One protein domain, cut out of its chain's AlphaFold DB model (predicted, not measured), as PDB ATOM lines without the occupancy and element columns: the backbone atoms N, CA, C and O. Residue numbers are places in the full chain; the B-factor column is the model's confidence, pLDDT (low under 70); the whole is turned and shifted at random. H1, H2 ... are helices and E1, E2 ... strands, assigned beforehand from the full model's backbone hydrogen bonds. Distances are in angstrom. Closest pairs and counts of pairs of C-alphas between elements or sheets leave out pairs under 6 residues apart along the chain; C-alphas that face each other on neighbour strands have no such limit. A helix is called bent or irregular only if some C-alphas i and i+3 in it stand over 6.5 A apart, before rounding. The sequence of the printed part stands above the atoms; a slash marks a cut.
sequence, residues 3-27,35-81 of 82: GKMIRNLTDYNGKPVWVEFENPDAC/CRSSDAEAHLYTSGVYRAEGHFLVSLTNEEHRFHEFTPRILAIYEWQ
ATOM      1  N   GLY A   3     -41.376  -3.757  -7.615       93.56
ATOM      2  CA  GLY A   3     -40.056  -4.022  -7.047       93.56
ATOM      3  C   GLY A   3     -39.985  -3.685  -5.556       93.56
ATOM      4  O   GLY A   3     -40.936  -3.901  -4.802       93.56
ATOM      5  N   LYS A   4     -38.842  -3.147  -5.111       95.12
ATOM      6  CA  LYS A   4     -38.649  -2.742  -3.710       95.12
ATOM      7  C   LYS A   4     -39.491  -1.517  -3.354       95.12
ATOM      8  O   LYS A   4     -39.751  -0.662  -4.199       95.12
ATOM      9  N   MET A   5     -39.853  -1.418  -2.078       96.06
ATOM     10  CA  MET A   5     -40.486  -0.224  -1.525       96.06
ATOM     11  C   MET A   5     -39.507   0.958  -1.549       96.06
ATOM     12  O   MET A   5     -38.326   0.820  -1.214       96.06
ATOM     13  N   ILE A   6     -40.020   2.118  -1.934       94.19
ATOM     14  CA  ILE A   6     -39.315   3.389  -2.037       94.19
ATOM     15  C   ILE A   6     -39.752   4.281  -0.871       94.19
ATOM     16  O   ILE A   6     -40.929   4.331  -0.527       94.19
ATOM     17  N   ARG A   7     -38.799   4.993  -0.260       90.94
ATOM     18  CA  ARG A   7     -39.072   5.926   0.851       90.94
ATOM     19  C   ARG A   7     -39.201   7.386   0.421       90.94
ATOM     20  O   ARG A   7     -39.796   8.162   1.157       90.94
ATOM     21  N   ASN A   8     -38.598   7.752  -0.707       91.25
ATOM     22  CA  ASN A   8     -38.683   9.078  -1.313       91.25
ATOM     23  C   ASN A   8     -38.392   9.008  -2.821       91.25
ATOM     24  O   ASN A   8     -37.803   8.041  -3.305       91.25
ATOM     25  N   LEU A   9     -38.784  10.042  -3.555       94.12
ATOM     26  CA  LEU A   9     -38.697  10.096  -5.013       94.12
ATOM     27  C   LEU A   9     -37.377  10.664  -5.560       94.12
ATOM     28  O   LEU A   9     -37.206  10.713  -6.778       94.12
ATOM     29  N   THR A  10     -36.423  11.046  -4.703       90.06
ATOM     30  CA  THR A  10     -35.201  11.778  -5.093       90.06
ATOM     31  C   THR A  10     -34.412  11.097  -6.220       90.06
ATOM     32  O   THR A  10     -34.002  11.765  -7.167       90.06
ATOM     33  N   ASP A  11     -34.272   9.769  -6.182       92.44
ATOM     34  CA  ASP A  11     -33.517   8.992  -7.185       92.44
ATOM     35  C   ASP A  11     -34.385   8.442  -8.336       92.44
ATOM     36  O   ASP A  11     -33.926   7.648  -9.174       92.44
ATOM     37  N   TYR A  12     -35.661   8.832  -8.372       94.12
ATOM     38  CA  TYR A  12     -36.676   8.267  -9.262       94.12
ATOM     39  C   TYR A  12     -37.225   9.266 -10.277       94.12
ATOM     40  O   TYR A  12     -38.125   8.914 -11.028       94.12
ATOM     41  N   ASN A  13     -36.656  10.469 -10.372       95.81
ATOM     42  CA  ASN A  13     -37.102  11.469 -11.338       95.81
ATOM     43  C   ASN A  13     -37.141  10.913 -12.780       95.81
ATOM     44  O   ASN A  13     -36.153  10.374 -13.280       95.81
ATOM     45  N   GLY A  14     -38.295  11.043 -13.433       94.06
ATOM     46  CA  GLY A  14     -38.605  10.512 -14.760       94.06
ATOM     47  C   GLY A  14     -38.910   9.010 -14.816       94.06
ATOM     48  O   GLY A  14     -39.264   8.517 -15.885       94.06
ATOM     49  N   LYS A  15     -38.789   8.266 -13.709       95.06
ATOM     50  CA  LYS A  15     -38.993   6.809 -13.680       95.06
ATOM     51  C   LYS A  15     -40.439   6.445 -13.326       95.06
ATOM     52  O   LYS A  15     -41.076   7.161 -12.545       95.06
ATOM     53  N   PRO A  16     -40.951   5.317 -13.846       95.75
ATOM     54  CA  PRO A  16     -42.217   4.772 -13.395       95.75
ATOM     55  C   PRO A  16     -42.079   4.171 -11.988       95.75
ATOM     56  O   PRO A  16     -41.100   3.497 -11.661       95.75
ATOM     57  N   VAL A  17     -43.091   4.394 -11.158       96.56
ATOM     58  CA  VAL A  17     -43.224   3.847  -9.806       96.56
ATOM     59  C   VAL A  17     -44.645   3.341  -9.603       96.56
ATOM     60  O   VAL A  17     -45.594   3.884 -10.165       96.56
ATOM     61  N   TRP A  18     -44.811   2.297  -8.798       96.75
ATOM     62  CA  TRP A  18     -46.132   1.861  -8.362       96.75
ATOM     63  C   TRP A  18     -46.522   2.592  -7.081       96.75
ATOM     64  O   TRP A  18     -45.738   2.626  -6.135       96.75
ATOM     65  N   VAL A  19     -47.744   3.112  -7.023       95.69
ATOM     66  CA  VAL A  19     -48.285   3.837  -5.870       95.69
ATOM     67  C   VAL A  19     -49.531   3.128  -5.362       95.69
ATOM     68  O   VAL A  19     -50.415   2.758  -6.138       95.69
ATOM     69  N   GLU A  20     -49.597   2.945  -4.050       94.94
ATOM     70  CA  GLU A  20     -50.770   2.451  -3.339       94.94
ATOM     71  C   GLU A  20     -51.398   3.597  -2.556       94.94
ATOM     72  O   GLU A  20     -50.725   4.247  -1.756       94.94
ATOM     73  N   PHE A  21     -52.687   3.825  -2.778       92.00
ATOM     74  CA  PHE A  21     -53.491   4.775  -2.023       92.00
ATOM     75  C   PHE A  21     -54.454   4.051  -1.083       92.00
ATOM     76  O   PHE A  21     -54.860   2.916  -1.342       92.00
ATOM     77  N   GLU A  22     -54.839   4.726  -0.001       87.25
ATOM     78  CA  GLU A  22     -55.959   4.325   0.843       87.25
ATOM     79  C   GLU A  22     -57.217   4.124   0.000       87.25
ATOM     80  O   GLU A  22     -57.532   4.936  -0.873       87.25
ATOM     81  N   ASN A  23     -57.947   3.041   0.275       73.88
ATOM     82  CA  ASN A  23     -59.211   2.791  -0.401       73.88
ATOM     83  C   ASN A  23     -60.207   3.901  -0.016       73.88
ATOM     84  O   ASN A  23     -60.524   4.020   1.174       73.88
ATOM     85  N   PRO A  24     -60.723   4.686  -0.979       65.69
ATOM     86  CA  PRO A  24     -61.699   5.726  -0.680       65.69
ATOM     87  C   PRO A  24     -62.954   5.173   0.012       65.69
ATOM     88  O   PRO A  24     -63.462   5.815   0.929       65.69
ATOM     89  N   ASP A  25     -63.379   3.949  -0.321       62.16
ATOM     90  CA  ASP A  25     -64.554   3.296   0.273       62.16
ATOM     91  C   ASP A  25     -64.314   2.801   1.711       62.16
ATOM     92  O   ASP A  25     -65.256   2.484   2.436       62.16
ATOM     93  N   ALA A  26     -63.053   2.729   2.156       59.22
ATOM     94  CA  ALA A  26     -62.715   2.355   3.530       59.22
ATOM     95  C   ALA A  26     -62.834   3.535   4.517       59.22
ATOM     96  O   ALA A  26     -62.828   3.325   5.734       59.22
ATOM     97  N   CYS A  27     -62.991   4.771   4.021       51.81
ATOM     98  CA  CYS A  27     -63.179   5.970   4.838       51.81
ATOM     99  C   CYS A  27     -64.638   6.070   5.333       51.81
ATOM    100  O   CYS A  27     -65.445   6.864   4.862       51.81
ATOM    101  N   CYS A  35     -65.395  15.564   5.711       51.22
ATOM    102  CA  CYS A  35     -65.294  14.482   4.744       51.22
ATOM    103  C   CYS A  35     -66.205  14.712   3.521       51.22
ATOM    104  O   CYS A  35     -66.158  13.957   2.570       51.22
ATOM    105  N   ARG A  36     -66.999  15.792   3.458       43.53
ATOM    106  CA  ARG A  36     -67.848  16.079   2.280       43.53
ATOM    107  C   ARG A  36     -67.073  16.457   1.010       43.53
ATOM    108  O   ARG A  36     -67.651  16.428  -0.070       43.53
ATOM    109  N   SER A  37     -65.780  16.752   1.126       48.31
ATOM    110  CA  SER A  37     -64.862  16.879  -0.014       48.31
ATOM    111  C   SER A  37     -64.356  15.516  -0.521       48.31
ATOM    112  O   SER A  37     -63.746  15.453  -1.583       48.31
ATOM    113  N   SER A  38     -64.579  14.420   0.226       52.75
ATOM    114  CA  SER A  38     -63.915  13.133  -0.017       52.75
ATOM    115  C   SER A  38     -64.425  12.391  -1.236       52.75
ATOM    116  O   SER A  38     -63.613  11.742  -1.880       52.75
ATOM    117  N   ASP A  39     -65.710  12.484  -1.577       54.53
ATOM    118  CA  ASP A  39     -66.271  11.687  -2.678       54.53
ATOM    119  C   ASP A  39     -65.926  12.282  -4.044       54.53
ATOM    120  O   ASP A  39     -65.596  11.560  -4.983       54.53
ATOM    121  N   ALA A  40     -65.940  13.616  -4.142       57.94
ATOM    122  CA  ALA A  40     -65.608  14.311  -5.378       57.94
ATOM    123  C   ALA A  40     -64.137  14.117  -5.765       57.94
ATOM    124  O   ALA A  40     -63.851  14.044  -6.948       57.94
ATOM    125  N   GLU A  41     -63.217  13.980  -4.807       65.00
ATOM    126  CA  GLU A  41     -61.783  13.791  -5.080       65.00
ATOM    127  C   GLU A  41     -61.308  12.341  -4.885       65.00
ATOM    128  O   GLU A  41     -60.196  12.007  -5.285       65.00
ATOM    129  N   ALA A  42     -62.131  11.448  -4.322       65.75
ATOM    130  CA  ALA A  42     -61.794  10.036  -4.095       65.75
ATOM    131  C   ALA A  42     -61.315   9.330  -5.366       65.75
ATOM    132  O   ALA A  42     -60.334   8.591  -5.327       65.75
ATOM    133  N   HIS A  43     -61.976   9.600  -6.493       72.06
ATOM    134  CA  HIS A  43     -61.642   9.001  -7.784       72.06
ATOM    135  C   HIS A  43     -60.241   9.389  -8.295       72.06
ATOM    136  O   HIS A  43     -59.677   8.688  -9.136       72.06
ATOM    137  N   LEU A  44     -59.651  10.474  -7.777       80.25
ATOM    138  CA  LEU A  44     -58.291  10.895  -8.120       80.25
ATOM    139  C   LEU A  44     -57.241   9.961  -7.497       80.25
ATOM    140  O   LEU A  44     -56.193   9.730  -8.095       80.25
ATOM    141  N   TYR A  45     -57.530   9.378  -6.329       84.88
ATOM    142  CA  TYR A  45     -56.617   8.522  -5.565       84.88
ATOM    143  C   TYR A  45     -56.666   7.068  -6.045       84.88
ATOM    144  O   TYR A  45     -57.038   6.151  -5.314       84.88
ATOM    145  N   THR A  46     -56.291   6.851  -7.303       88.75
ATOM    146  CA  THR A  46     -56.284   5.516  -7.911       88.75
ATOM    147  C   THR A  46     -54.895   4.891  -7.814       88.75
ATOM    148  O   THR A  46     -53.924   5.434  -8.341       88.75
ATOM    149  N   SER A  47     -54.784   3.732  -7.156       93.00
ATOM    150  CA  SER A  47     -53.525   2.971  -7.091       93.00
ATOM    151  C   SER A  47     -53.104   2.495  -8.481       93.00
ATOM    152  O   SER A  47     -53.938   2.037  -9.260       93.00
ATOM    153  N   GLY A  48     -51.814   2.569  -8.797       94.06
ATOM    154  CA  GLY A  48     -51.344   2.266 -10.146       94.06
ATOM    155  C   GLY A  48     -49.912   2.700 -10.412       94.06
ATOM    156  O   GLY A  48     -49.145   2.962  -9.486       94.06
ATOM    157  N   VAL A  49     -49.558   2.772 -11.695       95.56
ATOM    158  CA  VAL A  49     -48.247   3.251 -12.146       95.56
ATOM    159  C   VAL A  49     -48.298   4.763 -12.357       95.56
ATOM    160  O   VAL A  49     -49.153   5.266 -13.084       95.56
ATOM    161  N   TYR A  50     -47.355   5.466 -11.739       96.25
ATOM    162  CA  TYR A  50     -47.155   6.911 -11.826       96.25
ATOM    163  C   TYR A  50     -45.731   7.199 -12.293       96.25
ATOM    164  O   TYR A  50     -44.833   6.379 -12.109       96.25
ATOM    165  N   ARG A  51     -45.502   8.379 -12.864       96.94
ATOM    166  CA  ARG A  51     -44.160   8.901 -13.133       96.94
ATOM    167  C   ARG A  51     -43.718   9.764 -11.959       96.94
ATOM    168  O   ARG A  51     -44.460  10.646 -11.536       96.94
ATOM    169  N   ALA A  52     -42.528   9.524 -11.426       96.38
ATOM    170  CA  ALA A  52     -41.968  10.392 -10.398       96.38
ATOM    171  C   ALA A  52     -41.340  11.641 -11.038       96.38
ATOM    172  O   ALA A  52     -40.544  11.533 -11.967       96.38
ATOM    173  N   GLU A  53     -41.682  12.827 -10.539       95.81
ATOM    174  CA  GLU A  53     -41.148  14.120 -10.971       95.81
ATOM    175  C   GLU A  53     -40.783  14.980  -9.758       95.81
ATOM    176  O   GLU A  53     -41.641  15.564  -9.092       95.81
ATOM    177  N   GLY A  54     -39.491  15.047  -9.436       94.12
ATOM    178  CA  GLY A  54     -39.018  15.639  -8.186       94.12
ATOM    179  C   GLY A  54     -39.678  14.966  -6.979       94.12
ATOM    180  O   GLY A  54     -39.456  13.787  -6.734       94.12
ATOM    181  N   HIS A  55     -40.508  15.715  -6.249       94.94
ATOM    182  CA  HIS A  55     -41.275  15.236  -5.087       94.94
ATOM    183  C   HIS A  55     -42.731  14.870  -5.422       94.94
ATOM    184  O   HIS A  55     -43.550  14.687  -4.518       94.94
ATOM    185  N   PHE A  56     -43.080  14.802  -6.710       96.06
ATOM    186  CA  PHE A  56     -44.441  14.559  -7.174       96.06
ATOM    187  C   PHE A  56     -44.585  13.218  -7.894       96.06
ATOM    188  O   PHE A  56     -43.704  12.778  -8.624       96.06
ATOM    189  N   LEU A  57     -45.739  12.592  -7.704       96.19
ATOM    190  CA  LEU A  57     -46.238  11.447  -8.450       96.19
ATOM    191  C   LEU A  57     -47.217  11.971  -9.493       96.19
ATOM    192  O   LEU A  57     -48.237  12.543  -9.117       96.19
ATOM    193  N   VAL A  58     -46.921  11.784 -10.772       96.12
ATOM    194  CA  VAL A  58     -47.732  12.272 -11.892       96.12
ATOM    195  C   VAL A  58     -48.433  11.092 -12.552       96.12
ATOM    196  O   VAL A  58     -47.789  10.097 -12.897       96.12
ATOM    197  N   SER A  59     -49.757  11.165 -12.686       93.62
ATOM    198  CA  SER A  59     -50.523  10.112 -13.355       93.62
ATOM    199  C   SER A  59     -50.152  10.036 -14.835       93.62
ATOM    200  O   SER A  59     -50.017  11.052 -15.514       93.62
ATOM    201  N   LEU A  60     -50.030   8.811 -15.349       91.00
ATOM    202  CA  LEU A  60     -49.732   8.559 -16.761       91.00
ATOM    203  C   LEU A  60     -50.938   8.790 -17.684       91.00
ATOM    204  O   LEU A  60     -50.764   8.907 -18.893       91.00
ATOM    205  N   THR A  61     -52.156   8.824 -17.137       88.69
ATOM    206  CA  THR A  61     -53.399   8.995 -17.909       88.69
ATOM    207  C   THR A  61     -53.963  10.413 -17.835       88.69
ATOM    208  O   THR A  61     -54.722  10.801 -18.719       88.69
ATOM    209  N   ASN A  62     -53.593  11.187 -16.810       88.75
ATOM    210  CA  ASN A  62     -53.925  12.604 -16.682       88.75
ATOM    211  C   ASN A  62     -52.831  13.343 -15.895       88.75
ATOM    212  O   ASN A  62     -52.781  13.241 -14.672       88.75
ATOM    213  N   GLU A  63     -51.986  14.123 -16.568       88.69
ATOM    214  CA  GLU A  63     -50.863  14.820 -15.919       88.69
ATOM    215  C   GLU A  63     -51.294  15.950 -14.968       88.69
ATOM    216  O   GLU A  63     -50.513  16.358 -14.106       88.69
ATOM    217  N   GLU A  64     -52.544  16.423 -15.053       88.31
ATOM    218  CA  GLU A  64     -53.107  17.341 -14.051       88.31
ATOM    219  C   GLU A  64     -53.248  16.657 -12.680       88.31
ATOM    220  O   GLU A  64     -53.237  17.320 -11.641       88.31
ATOM    221  N   HIS A  65     -53.328  15.321 -12.656       89.12
ATOM    222  CA  HIS A  65     -53.361  14.536 -11.429       89.12
ATOM    223  C   HIS A  65     -51.934  14.283 -10.947       89.12
ATOM    224  O   HIS A  65     -51.256  13.334 -11.357       89.12
ATOM    225  N   ARG A  66     -51.497  15.151 -10.037       93.31
ATOM    226  CA  ARG A  66     -50.193  15.083  -9.383       93.31
ATOM    227  C   ARG A  66     -50.332  15.079  -7.868       93.31
ATOM    228  O   ARG A  66     -51.048  15.900  -7.300       93.31
ATOM    229  N   PHE A  67     -49.584  14.207  -7.204       93.31
ATOM    230  CA  PHE A  67     -49.601  14.060  -5.748       93.31
ATOM    231  C   PHE A  67     -48.215  14.305  -5.178       93.31
ATOM    232  O   PHE A  67     -47.235  13.810  -5.723       93.31
ATOM    233  N   HIS A  68     -48.108  15.040  -4.075       94.56
ATOM    234  CA  HIS A  68     -46.838  15.118  -3.353       94.56
ATOM    235  C   HIS A  68     -46.529  13.754  -2.716       94.56
ATOM    236  O   HIS A  68     -47.446  13.088  -2.235       94.56
ATOM    237  N   GLU A  69     -45.264  13.344  -2.642       92.56
ATOM    238  CA  GLU A  69     -44.848  12.029  -2.111       92.56
ATOM    239  C   GLU A  69     -45.239  11.770  -0.641       92.56
ATOM    240  O   GLU A  69     -45.267  10.629  -0.195       92.56
ATOM    241  N   PHE A  70     -45.588  12.826   0.099       89.88
ATOM    242  CA  PHE A  70     -46.050  12.776   1.495       89.88
ATOM    243  C   PHE A  70     -47.560  12.993   1.637       89.88
ATOM    244  O   PHE A  70     -48.044  13.343   2.712       89.88
ATOM    245  N   THR A  71     -48.313  12.837   0.547       88.38
ATOM    246  CA  THR A  71     -49.775  12.909   0.598       88.38
ATOM    247  C   THR A  71     -50.281  11.827   1.557       88.38
ATOM    248  O   THR A  71     -49.963  10.658   1.349       88.38
ATOM    249  N   PRO A  72     -51.078  12.167   2.587       84.25
ATOM    250  CA  PRO A  72     -51.406  11.248   3.684       84.25
ATOM    251  C   PRO A  72     -52.212  10.020   3.250       84.25
ATOM    252  O   PRO A  72     -52.256   9.038   3.976       84.25
ATOM    253  N   ARG A  73     -52.823  10.061   2.060       86.50
ATOM    254  CA  ARG A  73     -53.531   8.923   1.465       86.50
ATOM    255  C   ARG A  73     -52.609   7.918   0.777       86.50
ATOM    256  O   ARG A  73     -53.105   6.898   0.322       86.50
ATOM    257  N   ILE A  74     -51.311   8.193   0.633       91.81
ATOM    258  CA  ILE A  74     -50.349   7.237   0.069       91.81
ATOM    259  C   ILE A  74     -49.982   6.227   1.157       91.81
ATOM    260  O   ILE A  74     -49.431   6.591   2.193       91.81
ATOM    261  N   LEU A  75     -50.250   4.952   0.894       93.50
ATOM    262  CA  LEU A  75     -49.887   3.838   1.768       93.50
ATOM    263  C   LEU A  75     -48.454   3.370   1.518       93.50
ATOM    264  O   LEU A  75     -47.717   3.088   2.462       93.50
ATOM    265  N   ALA A  76     -48.061   3.272   0.247       95.56
ATOM    266  CA  ALA A  76     -46.731   2.824  -0.141       95.56
ATOM    267  C   ALA A  76     -46.390   3.211  -1.585       95.56
ATOM    268  O   ALA A  76     -47.261   3.329  -2.448       95.56
ATOM    269  N   ILE A  77     -45.092   3.353  -1.847       96.88
ATOM    270  CA  ILE A  77     -44.525   3.576  -3.177       96.88
ATOM    271  C   ILE A  77     -43.499   2.470  -3.429       96.88
ATOM    272  O   ILE A  77     -42.737   2.118  -2.528       96.88
ATOM    273  N   TYR A  78     -43.461   1.921  -4.638       97.19
ATOM    274  CA  TYR A  78     -42.531   0.865  -5.037       97.19
ATOM    275  C   TYR A  78     -41.897   1.186  -6.382       97.19
ATOM    276  O   TYR A  78     -42.488   1.866  -7.220       97.19
ATOM    277  N   GLU A  79     -40.715   0.629  -6.627       96.19
ATOM    278  CA  GLU A  79     -40.157   0.598  -7.976       96.19
ATOM    279  C   GLU A  79     -41.115  -0.120  -8.926       96.19
ATOM    280  O   GLU A  79     -41.712  -1.141  -8.568       96.19
ATOM    281  N   TRP A  80     -41.241   0.394 -10.147       95.88
ATOM    282  CA  TRP A  80     -41.929  -0.307 -11.217       95.88
ATOM    283  C   TRP A  80     -40.914  -0.779 -12.253       95.88
ATOM    284  O   TRP A  80     -40.214   0.024 -12.863       95.88
ATOM    285  N   GLN A  81     -40.817  -2.095 -12.415       88.38
ATOM    286  CA  GLN A  81     -40.004  -2.738 -13.447       88.38
ATOM    287  C   GLN A  81     -40.964  -3.248 -14.514       88.38
ATOM    288  O   GLN A  81     -41.904  -3.943 -14.150       88.38
TER     289      GLN A  81
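AT A GLANCE: This is residues 3 to 27 and 35 to 81 of the 82 residues of an uncharacterized protein of Clostridium sp. KNHs216 (UniProt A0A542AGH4). One strongly twisted sheet of six strands bends into an open trough, with the link from E5 to E6 passing over its open side. The short helix H1 lies off the sheet at the far end of an arm of loops, and this arm makes much of the length. The printed part has 72 residues, with E1, E2, H1, E3, E4, E5 and E6 along it; the sheet's order is E1, E6, E2, E3, E4, E5, all antiparallel. The class is mixed, helices and strands, and the whole is compact, with a radius of gyration of the C-alphas of 11.9 A and spans of 36 by 23 by 18 A.

HOW THE PARTS SIT: Begin at inner strand E2, residues 16 to 21, where N 18 is 2.8 A from O 78 of E6, residues 74 to 80. Next look for edge strand E1, residues 3 to 6, the antiparallel neighbour of E6, with N 3 and O 79 at 2.8 A. On the other side of E2 is E3, residues 48 to 53, with N 17 and O 50 at 2.8 A. E3, E4, residues 56 to 59, and E5, residues 66 to 68, form a meander, each strand the antiparallel neighbour of the one before; N 51 and O 58 are 2.9 A apart, N 57 and O 67 2.8 A. H1, residues 35 to 42, is not on the sheet; 1 of its 4 O i to N i+4 pairs and 1 of its 5 O i to N i+3 pairs are within hydrogen-bond range.

IN THESE COORDINATES: Find C-alpha 3 at (-40.056, -4.022, -7.047), where E1 begins its 9.0 A. E2 and E6 each run 16.0 A, E3 15.7 A; E6 ends at C-alpha 80, (-41.929, -0.307, -11.217). E4 measures 9.7 A, E5 6.9 A and H1 10.5 A; H1 is irregular, only just, with C-alphas 36 and 39 6.8 A apart.

THE WHOLE: The two C-alphas farthest apart, those of Arg 36 and Gln 81, are 37.1 A apart. Residues 28 to 34 are not printed, and C-alphas 27 and 35 stand 8.8 A apart across that cut. Of the links printed whole, none is long. Look for pLDDT under 70 at residues 24 to 27 and 35 to 42.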